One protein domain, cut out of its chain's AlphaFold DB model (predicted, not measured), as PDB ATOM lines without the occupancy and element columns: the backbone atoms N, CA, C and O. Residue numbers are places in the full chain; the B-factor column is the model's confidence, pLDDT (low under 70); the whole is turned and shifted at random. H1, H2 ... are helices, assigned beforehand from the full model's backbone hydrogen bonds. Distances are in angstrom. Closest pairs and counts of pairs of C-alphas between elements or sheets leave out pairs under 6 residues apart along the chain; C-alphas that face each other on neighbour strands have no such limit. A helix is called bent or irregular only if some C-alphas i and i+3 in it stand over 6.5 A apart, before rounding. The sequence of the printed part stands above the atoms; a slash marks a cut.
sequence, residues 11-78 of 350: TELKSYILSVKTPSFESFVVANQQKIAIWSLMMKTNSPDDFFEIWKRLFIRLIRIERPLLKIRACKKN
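This is residues 11 to 78 of the 350 residues of an uncharacterized protein of Rhizopus azygosporus (UniProt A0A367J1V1). One long helix, H4, makes the longest axis, and three short helices, H1, H2 and H3, are strung along one side of it, H1 toward its last residues, H2 near Phe 59, and H3 toward its first end but apart from it. After H4 the last stretch, residues 67 to 78, folds back and runs beside H4 toward the end where that helix began. The printed part has 68 residues with four named helices in the order H1, H2, H3, H4 and no named strand, and the class is all helix. The whole is compact, with a radius of gyration of the C-alphas of 11.8 A, yet elongated in outline, with spans of 33 by 21 by 19 A.

Find C-alpha 11 at (11.380, -5.001, -18.739), where H1 begins; it takes residues 11 to 19 and measures 12.0 A from first to last C-alpha. Go on to residues 25 to 31 for H2, then to residues 33 to 39 for H3, each 10.1 A long. H4 starts with C-alpha 48 at (21.089, 13.223, -9.232) and runs through residues 48 to 66 over 26.9 A, to C-alpha 66 at (0.059, -2.765, -14.398). None of the four helices is bent or irregular.

Look first at H1 and H4, which touch, H4 with residues 59 to 66 alone; the closest C-alphas are those of Ile 17 and Ile 63, 7.0 A apart. These two helices run the same way at a steep tilt of 54 degrees. H2 is close to H1 but not clearly touching, with the C-alphas of Tyr 16 and Phe 28 closest at 7.4 A. Their steep tilt of 68 degrees, opposite ways, is only just short of about perpendicular. H2 is also close to H4 but not clearly touching, with the C-alphas of Phe 25 and Phe 59 closest at 6.8 A. H3 is close to H2 but not clearly touching: the C-alphas of Val 29 and Ile 36 are their closest, 7.4 A apart, and the two lines stand about perpendicular at 80 degrees. H3 is apart from H1 and from H4. In the backbones of H1, H2, H3 and H4, every O i to N i+4 pair is within hydrogen-bond range.

The two C-alphas farthest apart are those of Asn 46 and Leu 69, at 33.6 A. The printed part has no cut. The links from H1 to H2 and from H2 to H3 are tight, and that from H3 to H4, with 8 residues, is short; no link is long. Beyond H4, follow residues 67 to 78 to C-alpha 78 at (18.286, 8.830, -1.036). The mean pLDDT of the printed part is 85.5, and the residues under 70 are 38, 41 to 42 and 44.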
ATOM      1  N   THR A  11      11.711  -3.578 -18.914       86.00
ATOM      2  CA  THR A  11      11.380  -5.001 -18.739       86.00
ATOM      3  C   THR A  11      11.663  -5.459 -17.311       86.00
ATOM      4  O   THR A  11      10.830  -6.117 -16.688       86.00
ATOM      5  N   GLU A  12      12.803  -5.059 -16.759       90.44
ATOM      6  CA  GLU A  12      13.230  -5.358 -15.397       90.44
ATOM      7  C   GLU A  12      12.336  -4.665 -14.377       90.44
ATOM      8  O   GLU A  12      11.907  -5.291 -13.405       90.44
ATOM      9  N   LEU A  13      11.991  -3.396 -14.618       89.19
ATOM     10  CA  LEU A  13      11.082  -2.674 -13.742       89.19
ATOM     11  C   LEU A  13       9.671  -3.277 -13.771       89.19
ATOM     12  O   LEU A  13       9.045  -3.439 -12.722       89.19
ATOM     13  N   LYS A  14       9.178  -3.663 -14.954       89.88
ATOM     14  CA  LYS A  14       7.893  -4.353 -15.107       89.88
ATOM     15  C   LYS A  14       7.898  -5.690 -14.370       89.88
ATOM     16  O   LYS A  14       6.994  -5.954 -13.579       89.88
ATOM     17  N   SER A  15       8.934  -6.498 -14.582       90.50
ATOM     18  CA  SER A  15       9.113  -7.788 -13.911       90.50
ATOM     19  C   SER A  15       9.143  -7.635 -12.386       90.50
ATOM     20  O   SER A  15       8.450  -8.359 -11.669       90.50
ATOM     21  N   TYR A  16       9.847  -6.623 -11.872       92.00
ATOM     22  CA  TYR A  16       9.872  -6.306 -10.444       92.00
ATOM     23  C   TYR A  16       8.479  -5.954  -9.888       92.00
ATOM     24  O   TYR A  16       8.064  -6.480  -8.856       92.00
ATOM     25  N   ILE A  17       7.718  -5.098 -10.579       90.81
ATOM     26  CA  ILE A  17       6.378  -4.674 -10.131       90.81
ATOM     27  C   ILE A  17       5.383  -5.842 -10.090       90.81
ATOM     28  O   ILE A  17       4.514  -5.879  -9.206       90.81
ATOM     29  N   LEU A  18       5.496  -6.774 -11.039       89.88
ATOM     30  CA  LEU A  18       4.623  -7.943 -11.145       89.88
ATOM     31  C   LEU A  18       5.000  -9.050 -10.151       89.88
ATOM     32  O   LEU A  18       4.113  -9.708  -9.614       89.88
ATOM     33  N   SER A  19       6.292  -9.234  -9.874       89.19
ATOM     34  CA  SER A  19       6.786 -10.289  -8.976       89.19
ATOM     35  C   SER A  19       6.654  -9.946  -7.490       89.19
ATOM     36  O   SER A  19       6.458 -10.837  -6.663       89.19
ATOM     37  N   VAL A  20       6.727  -8.665  -7.114       89.19
ATOM     38  CA  VAL A  20       6.719  -8.254  -5.703       89.19
ATOM     39  C   VAL A  20       5.312  -7.894  -5.234       89.19
ATOM     40  O   VAL A  20       4.635  -7.048  -5.813       89.19
ATOM     41  N   LYS A  21       4.863  -8.467  -4.108       85.88
ATOM     42  CA  LYS A  21       3.521  -8.208  -3.546       85.88
ATOM     43  C   LYS A  21       3.271  -6.718  -3.276       85.88
ATOM     44  O   LYS A  21       2.207  -6.209  -3.637       85.88
ATOM     45  N   THR A  22       4.256  -6.029  -2.697       87.19
ATOM     46  CA  THR A  22       4.256  -4.583  -2.413       87.19
ATOM     47  C   THR A  22       5.533  -3.932  -2.963       87.19
ATOM     48  O   THR A  22       6.515  -3.824  -2.224       87.19
ATOM     49  N   PRO A  23       5.564  -3.534  -4.246       88.88
ATOM     50  CA  PRO A  23       6.763  -2.967  -4.855       88.88
ATOM     51  C   PRO A  23       7.098  -1.606  -4.228       88.88
ATOM     52  O   PRO A  23       6.218  -0.764  -4.036       88.88
ATOM     53  N   SER A  24       8.375  -1.386  -3.911       91.69
ATOM     54  CA  SER A  24       8.904  -0.109  -3.410       91.69
ATOM     55  C   SER A  24       9.927   0.431  -4.397       91.69
ATOM     56  O   SER A  24      10.777  -0.308  -4.892       91.69
ATOM     57  N   PHE A  25       9.847   1.736  -4.656       91.31
ATOM     58  CA  PHE A  25      10.791   2.418  -5.530       91.31
ATOM     59  C   PHE A  25      12.211   2.342  -4.965       91.31
ATOM     60  O   PHE A  25      13.141   1.966  -5.666       91.31
ATOM     61  N   GLU A  26      12.368   2.606  -3.669       91.25
ATOM     62  CA  GLU A  26      13.653   2.551  -2.977       91.25
ATOM     63  C   GLU A  26      14.275   1.156  -3.054       91.25
ATOM     64  O   GLU A  26      15.460   1.025  -3.345       91.25
ATOM     65  N   SER A  27      13.467   0.113  -2.848       89.44
ATOM     66  CA  SER A  27      13.943  -1.274  -2.896       89.44
ATOM     67  C   SER A  27      14.414  -1.665  -4.299       89.44
ATOM     68  O   SER A  27      15.446  -2.318  -4.439       89.44
ATOM     69  N   PHE A  28      13.693  -1.234  -5.341       92.12
ATOM     70  CA  PHE A  28      14.112  -1.441  -6.729       92.12
ATOM     71  C   PHE A  28      15.441  -0.742  -7.032       92.12
ATOM     72  O   PHE A  28      16.335  -1.352  -7.619       92.12
ATOM     73  N   VAL A  29      15.576   0.518  -6.608       91.25
ATOM     74  CA  VAL A  29      16.762   1.338  -6.879       91.25
ATOM     75  C   VAL A  29      17.995   0.780  -6.171       91.25
ATOM     76  O   VAL A  29      19.039   0.650  -6.802       91.25
ATOM     77  N   VAL A  30      17.873   0.386  -4.899       89.44
ATOM     78  CA  VAL A  30      18.972  -0.238  -4.138       89.44
ATOM     79  C   VAL A  30      19.454  -1.520  -4.820       89.44
ATOM     80  O   VAL A  30      20.654  -1.714  -4.981       89.44
ATOM     81  N   ALA A  31      18.533  -2.376  -5.270       88.06
ATOM     82  CA  ALA A  31      18.882  -3.650  -5.898       88.06
ATOM     83  C   ALA A  31      19.488  -3.504  -7.307       88.06
ATOM     84  O   ALA A  31      20.168  -4.412  -7.779       88.06
ATOM     85  N   ASN A  32      19.239  -2.383  -7.992       88.44
ATOM     86  CA  ASN A  32      19.612  -2.191  -9.396       88.44
ATOM     87  C   ASN A  32      20.489  -0.955  -9.622       88.44
ATOM     88  O   ASN A  32      20.549  -0.460 -10.742       88.44
ATOM     89  N   GLN A  33      21.191  -0.465  -8.600       84.38
ATOM     90  CA  GLN A  33      21.955   0.785  -8.663       84.38
ATOM     91  C   GLN A  33      22.882   0.869  -9.892       84.38
ATOM     92  O   GLN A  33      22.832   1.842 -10.641       84.38
ATOM     93  N   GLN A  34      23.685  -0.172 -10.130       77.50
ATOM     94  CA  GLN A  34      24.607  -0.235 -11.274       77.50
ATOM     95  C   GLN A  34      23.862  -0.275 -12.615       77.50
ATOM     96  O   GLN A  34      24.204   0.450 -13.544       77.50
ATOM     97  N   LYS A  35      22.793  -1.074 -12.704       77.00
ATOM     98  CA  LYS A  35      21.989  -1.200 -13.927       77.00
ATOM     99  C   LYS A  35      21.247   0.089 -14.259       77.00
ATOM    100  O   LYS A  35      21.175   0.462 -15.418       77.00
ATOM    101  N   ILE A  36      20.763   0.810 -13.248       82.00
ATOM    102  CA  ILE A  36      20.115   2.112 -13.421       82.00
ATOM    103  C   ILE A  36      21.090   3.128 -14.010       82.00
ATOM    104  O   ILE A  36      20.681   3.900 -14.875       82.00
ATOM    105  N   ALA A  37      22.364   3.121 -13.604       75.12
ATOM    106  CA  ALA A  37      23.373   3.978 -14.225       75.12
ATOM    107  C   ALA A  37      23.531   3.665 -15.725       75.12
ATOM    108  O   ALA A  37      23.540   4.591 -16.532       75.12
ATOM    109  N   ILE A  38      23.554   2.377 -16.095       68.94
ATOM    110  CA  ILE A  38      23.646   1.908 -17.491       68.94
ATOM    111  C   ILE A  38      22.398   2.299 -18.296       68.94
ATOM    112  O   ILE A  38      22.499   2.949 -19.329       68.94
ATOM    113  N   TRP A  39      21.202   1.992 -17.795       79.81
ATOM    114  CA  TRP A  39      19.930   2.355 -18.435       79.81
ATOM    115  C   TRP A  39      19.720   3.868 -18.561       79.81
ATOM    116  O   TRP A  39      18.868   4.330 -19.316       79.81
ATOM    117  N   SER A  40      20.475   4.652 -17.792       75.88
ATOM    118  CA  SER A  40      20.409   6.108 -17.819       75.88
ATOM    119  C   SER A  40      21.474   6.744 -18.711       75.88
ATOM    120  O   SER A  40      21.496   7.972 -18.790       75.88
ATOM    121  N   LEU A  41      22.333   5.966 -19.388       65.38
ATOM    122  CA  LEU A  41      23.388   6.490 -20.268       65.38
ATOM    123  C   LEU A  41      22.810   7.402 -21.363       65.38
ATOM    124  O   LEU A  41      23.309   8.510 -21.551       65.38
ATOM    125  N   MET A  42      21.685   7.001 -21.964       61.75
ATOM    126  CA  MET A  42      20.971   7.744 -23.017       61.75
ATOM    127  C   MET A  42      20.211   8.986 -22.510       61.75
ATOM    128  O   MET A  42      19.629   9.747 -23.286       61.75
ATOM    129  N   MET A  43      20.142   9.206 -21.192       72.44
ATOM    130  CA  MET A  43      19.441  10.362 -20.632       72.44
ATOM    131  C   MET A  43      20.334  11.605 -20.687       72.44
ATOM    132  O   MET A  43      21.472  11.586 -20.224       72.44
ATOM    133  N   LYS A  44      19.786  12.732 -21.157       67.94
ATOM    134  CA  LYS A  44      20.528  14.005 -21.282       67.94
ATOM    135  C   LYS A  44      20.957  14.634 -19.955       67.94
ATOM    136  O   LYS A  44      21.843  15.478 -19.936       67.94
ATOM    137  N   THR A  45      20.316  14.267 -18.848       74.44
ATOM    138  CA  THR A  45      20.669  14.806 -17.531       74.44
ATOM    139  C   THR A  45      21.812  14.019 -16.901       74.44
ATOM    140  O   THR A  45      21.876  12.801 -17.047       74.44
ATOM    141  N   ASN A  46      22.683  14.715 -16.175       74.38
ATOM    142  CA  ASN A  46      23.675  14.132 -15.265       74.38
ATOM    143  C   ASN A  46      23.362  14.471 -13.796       74.38
ATOM    144  O   ASN A  46      24.144  14.154 -12.904       74.38
ATOM    145  N   SER A  47      22.223  15.124 -13.538       84.62
ATOM    146  CA  SER A  47      21.832  15.566 -12.205       84.62
ATOM    147  C   SER A  47      21.228  14.412 -11.394       84.62
ATOM    148  O   SER A  47      20.262  13.785 -11.842       84.62
ATOM    149  N   PRO A  48      21.711  14.165 -10.162       87.44
ATOM    150  CA  PRO A  48      21.089  13.223  -9.232       87.44
ATOM    151  C   PRO A  48      19.606  13.520  -8.956       87.44
ATOM    152  O   PRO A  48      18.830  12.601  -8.690       87.44
ATOM    153  N   ASP A  49      19.204  14.796  -8.970       86.44
ATOM    154  CA  ASP A  49      17.808  15.216  -8.783       86.44
ATOM    155  C   ASP A  49      16.929  14.825  -9.966       86.44
ATOM    156  O   ASP A  49      15.853  14.248  -9.785       86.44
ATOM    157  N   ASP A  50      17.415  15.071 -11.179       86.19
ATOM    158  CA  ASP A  50      16.658  14.752 -12.381       86.19
ATOM    159  C   ASP A  50      16.543  13.239 -12.574       86.19
ATOM    160  O   ASP A  50      15.467  12.755 -12.926       86.19
ATOM    161  N   PHE A  51      17.603  12.467 -12.290       85.94
ATOM    162  CA  PHE A  51      17.530  11.002 -12.336       85.94
ATOM    163  C   PHE A  51      16.470  10.457 -11.391       85.94
ATOM    164  O   PHE A  51      15.665   9.611 -11.793       85.94
ATOM    165  N   PHE A  52      16.442  10.963 -10.156       90.81
ATOM    166  CA  PHE A  52      15.428  10.581  -9.187       90.81
ATOM    167  C   PHE A  52      14.022  10.862  -9.725       90.81
ATOM    168  O   PHE A  52      13.178   9.966  -9.710       90.81
ATOM    169  N   GLU A  53      13.765  12.067 -10.237       89.12
ATOM    170  CA  GLU A  53      12.440  12.437 -10.736       89.12
ATOM    171  C   GLU A  53      12.031  11.656 -11.991       89.12
ATOM    172  O   GLU A  53      10.870  11.251 -12.104       89.12
ATOM    173  N   ILE A  54      12.961  11.372 -12.905       88.44
ATOM    174  CA  ILE A  54      12.697  10.546 -14.090       88.44
ATOM    175  C   ILE A  54      12.308   9.131 -13.660       88.44
ATOM    176  O   ILE A  54      11.197   8.684 -13.956       88.44
ATOM    177  N   TRP A  55      13.164   8.440 -12.909       90.75
ATOM    178  CA  TRP A  55      12.919   7.052 -12.512       90.75
ATOM    179  C   TRP A  55      11.692   6.902 -11.612       90.75
ATOM    180  O   TRP A  55      10.926   5.948 -11.758       90.75
ATOM    181  N   LYS A  56      11.429   7.882 -10.745       91.50
ATOM    182  CA  LYS A  56      10.199   7.957  -9.951       91.50
ATOM    183  C   LYS A  56       8.961   8.059 -10.837       91.50
ATOM    184  O   LYS A  56       7.985   7.341 -10.610       91.50
ATOM    185  N   ARG A  57       8.974   8.915 -11.867       88.94
ATOM    186  CA  ARG A  57       7.858   9.021 -12.824       88.94
ATOM    187  C   ARG A  57       7.650   7.716 -13.584       88.94
ATOM    188  O   ARG A  57       6.502   7.302 -13.738       88.94
ATOM    189  N   LEU A  58       8.728   7.064 -14.020       89.12
ATOM    190  CA  LEU A  58       8.674   5.777 -14.719       89.12
ATOM    191  C   LEU A  58       8.052   4.687 -13.834       89.12
ATOM    192  O   LEU A  58       7.105   4.021 -14.256       89.12
ATOM    193  N   PHE A  59       8.490   4.592 -12.577       89.94
ATOM    194  CA  PHE A  59       7.944   3.675 -11.576       89.94
ATOM    195  C   PHE A  59       6.450   3.910 -11.315       89.94
ATOM    196  O   PHE A  59       5.638   2.988 -11.411       89.94
ATOM    197  N   ILE A  60       6.062   5.159 -11.041       89.94
ATOM    198  CA  ILE A  60       4.667   5.542 -10.777       89.94
ATOM    199  C   ILE A  60       3.781   5.245 -11.986       89.94
ATOM    200  O   ILE A  60       2.679   4.712 -11.833       89.94
ATOM    201  N   ARG A  61       4.248   5.590 -13.190       89.12
ATOM    202  CA  ARG A  61       3.522   5.335 -14.435       89.12
ATOM    203  C   ARG A  61       3.284   3.841 -14.620       89.12
ATOM    204  O   ARG A  61       2.164   3.458 -14.946       89.12
ATOM    205  N   LEU A  62       4.297   3.013 -14.379       88.88
ATOM    206  CA  LEU A  62       4.191   1.574 -14.586       88.88
ATOM    207  C   LEU A  62       3.284   0.903 -13.545       88.88
ATOM    208  O   LEU A  62       2.466   0.070 -13.920       88.88
ATOM    209  N   ILE A  63       3.313   1.337 -12.276       89.25
ATOM    210  CA  ILE A  63       2.331   0.878 -11.275       89.25
ATOM    211  C   ILE A  63       0.906   1.239 -11.693       89.25
ATOM    212  O   ILE A  63       0.019   0.399 -11.596       89.25
ATOM    213  N   ARG A  64       0.664   2.464 -12.173       87.94
ATOM    214  CA  ARG A  64      -0.684   2.883 -12.599       87.94
ATOM    215  C   ARG A  64      -1.226   2.050 -13.760       87.94
ATOM    216  O   ARG A  64      -2.435   1.884 -13.849       87.94
ATOM    217  N   ILE A  65      -0.348   1.560 -14.634       87.00
ATOM    218  CA  ILE A  65      -0.719   0.729 -15.784       87.00
ATOM    219  C   ILE A  65      -0.935  -0.724 -15.351       87.00
ATOM    220  O   ILE A  65      -1.985  -1.293 -15.621       87.00
ATOM    221  N   GLU A  66       0.040  -1.320 -14.664       88.81
ATOM    222  CA  GLU A  66       0.059  -2.765 -14.398       88.81
ATOM    223  C   GLU A  66      -0.696  -3.144 -13.112       88.81
ATOM    224  O   GLU A  66      -1.199  -4.256 -12.979       88.81
ATOM    225  N   ARG A  67      -0.772  -2.237 -12.127       86.56
ATOM    226  CA  ARG A  67      -1.402  -2.469 -10.813       86.56
ATOM    227  C   ARG A  67      -2.185  -1.231 -10.335       86.56
ATOM    228  O   ARG A  67      -1.873  -0.688  -9.272       86.56
ATOM    229  N   PRO A  68      -3.235  -0.798 -11.064       87.56
ATOM    230  CA  PRO A  68      -3.943   0.469 -10.824       87.56
ATOM    231  C   PRO A  68      -4.571   0.596  -9.427       87.56
ATOM    232  O   PRO A  68      -4.740   1.704  -8.925       87.56
ATOM    233  N   LEU A  69      -4.901  -0.529  -8.784       86.75
ATOM    234  CA  LEU A  69      -5.503  -0.568  -7.447       86.75
ATOM    235  C   LEU A  69      -4.472  -0.460  -6.305       86.75
ATOM    236  O   LEU A  69      -4.849  -0.338  -5.138       86.75
ATOM    237  N   LEU A  70      -3.172  -0.535  -6.607       88.75
ATOM    238  CA  LEU A  70      -2.120  -0.507  -5.596       88.75
ATOM    239  C   LEU A  70      -1.845   0.933  -5.144       88.75
ATOM    240  O   LEU A  70      -1.500   1.802  -5.944       88.75
ATOM    241  N   LYS A  71      -1.942   1.188  -3.834       84.50
ATOM    242  CA  LYS A  71      -1.574   2.490  -3.262       84.50
ATOM    243  C   LYS A  71      -0.067   2.717  -3.383       84.50
ATOM    244  O   LYS A  71       0.734   1.959  -2.835       84.50
ATOM    245  N   ILE A  72       0.304   3.795  -4.065       84.00
ATOM    246  CA  ILE A  72       1.694   4.214  -4.248       84.00
ATOM    247  C   ILE A  72       2.183   4.890  -2.964       84.00
ATOM    248  O   ILE A  72       1.563   5.834  -2.476       84.00
ATOM    249  N   ARG A  73       3.301   4.406  -2.415       83.00
ATOM    250  CA  ARG A  73       3.964   5.032  -1.263       83.00
ATOM    251  C   ARG A  73       4.762   6.260  -1.702       83.00
ATOM    252  O   ARG A  73       5.232   6.334  -2.836       83.00
ATOM    253  N   ALA A  74       4.934   7.211  -0.785       83.19
ATOM    254  CA  ALA A  74       5.791   8.366  -1.021       83.19
ATOM    255  C   ALA A  74       7.228   7.902  -1.293       83.19
ATOM    256  O   ALA A  74       7.824   7.230  -0.455       83.19
ATOM    257  N   CYS A  75       7.754   8.264  -2.463       87.06
ATOM    258  CA  CYS A  75       9.128   7.967  -2.848       87.06
ATOM    259  C   CYS A  75      10.062   8.990  -2.191       87.06
ATOM    260  O   CYS A  75       9.922  10.189  -2.449       87.06
ATOM    261  N   LYS A  76      11.002   8.540  -1.356       85.12
ATOM    262  CA  LYS A  76      12.000   9.408  -0.715       85.12
ATOM    263  C   LYS A  76      13.315   9.368  -1.489       85.12
ATOM    264  O   LYS A  76      13.817   8.296  -1.824       85.12
ATOM    265  N   LYS A  77      13.901  10.539  -1.752       86.06
ATOM    266  CA  LYS A  77      15.217  10.625  -2.394       86.06
ATOM    267  C   LYS A  77      16.298  10.216  -1.395       86.06
ATOM    268  O   LYS A  77      16.488  10.879  -0.380       86.06
ATOM    269  N   ASN A  78      17.032   9.153  -1.709       89.75
ATOM    270  CA  ASN A  78      18.286   8.830  -1.036       89.75
ATOM    271  C   ASN A  78      19.436   9.519  -1.783       89.75
ATOM    272  O   ASN A  78      19.863   9.052  -2.838       89.75
TER     273      ASN A  78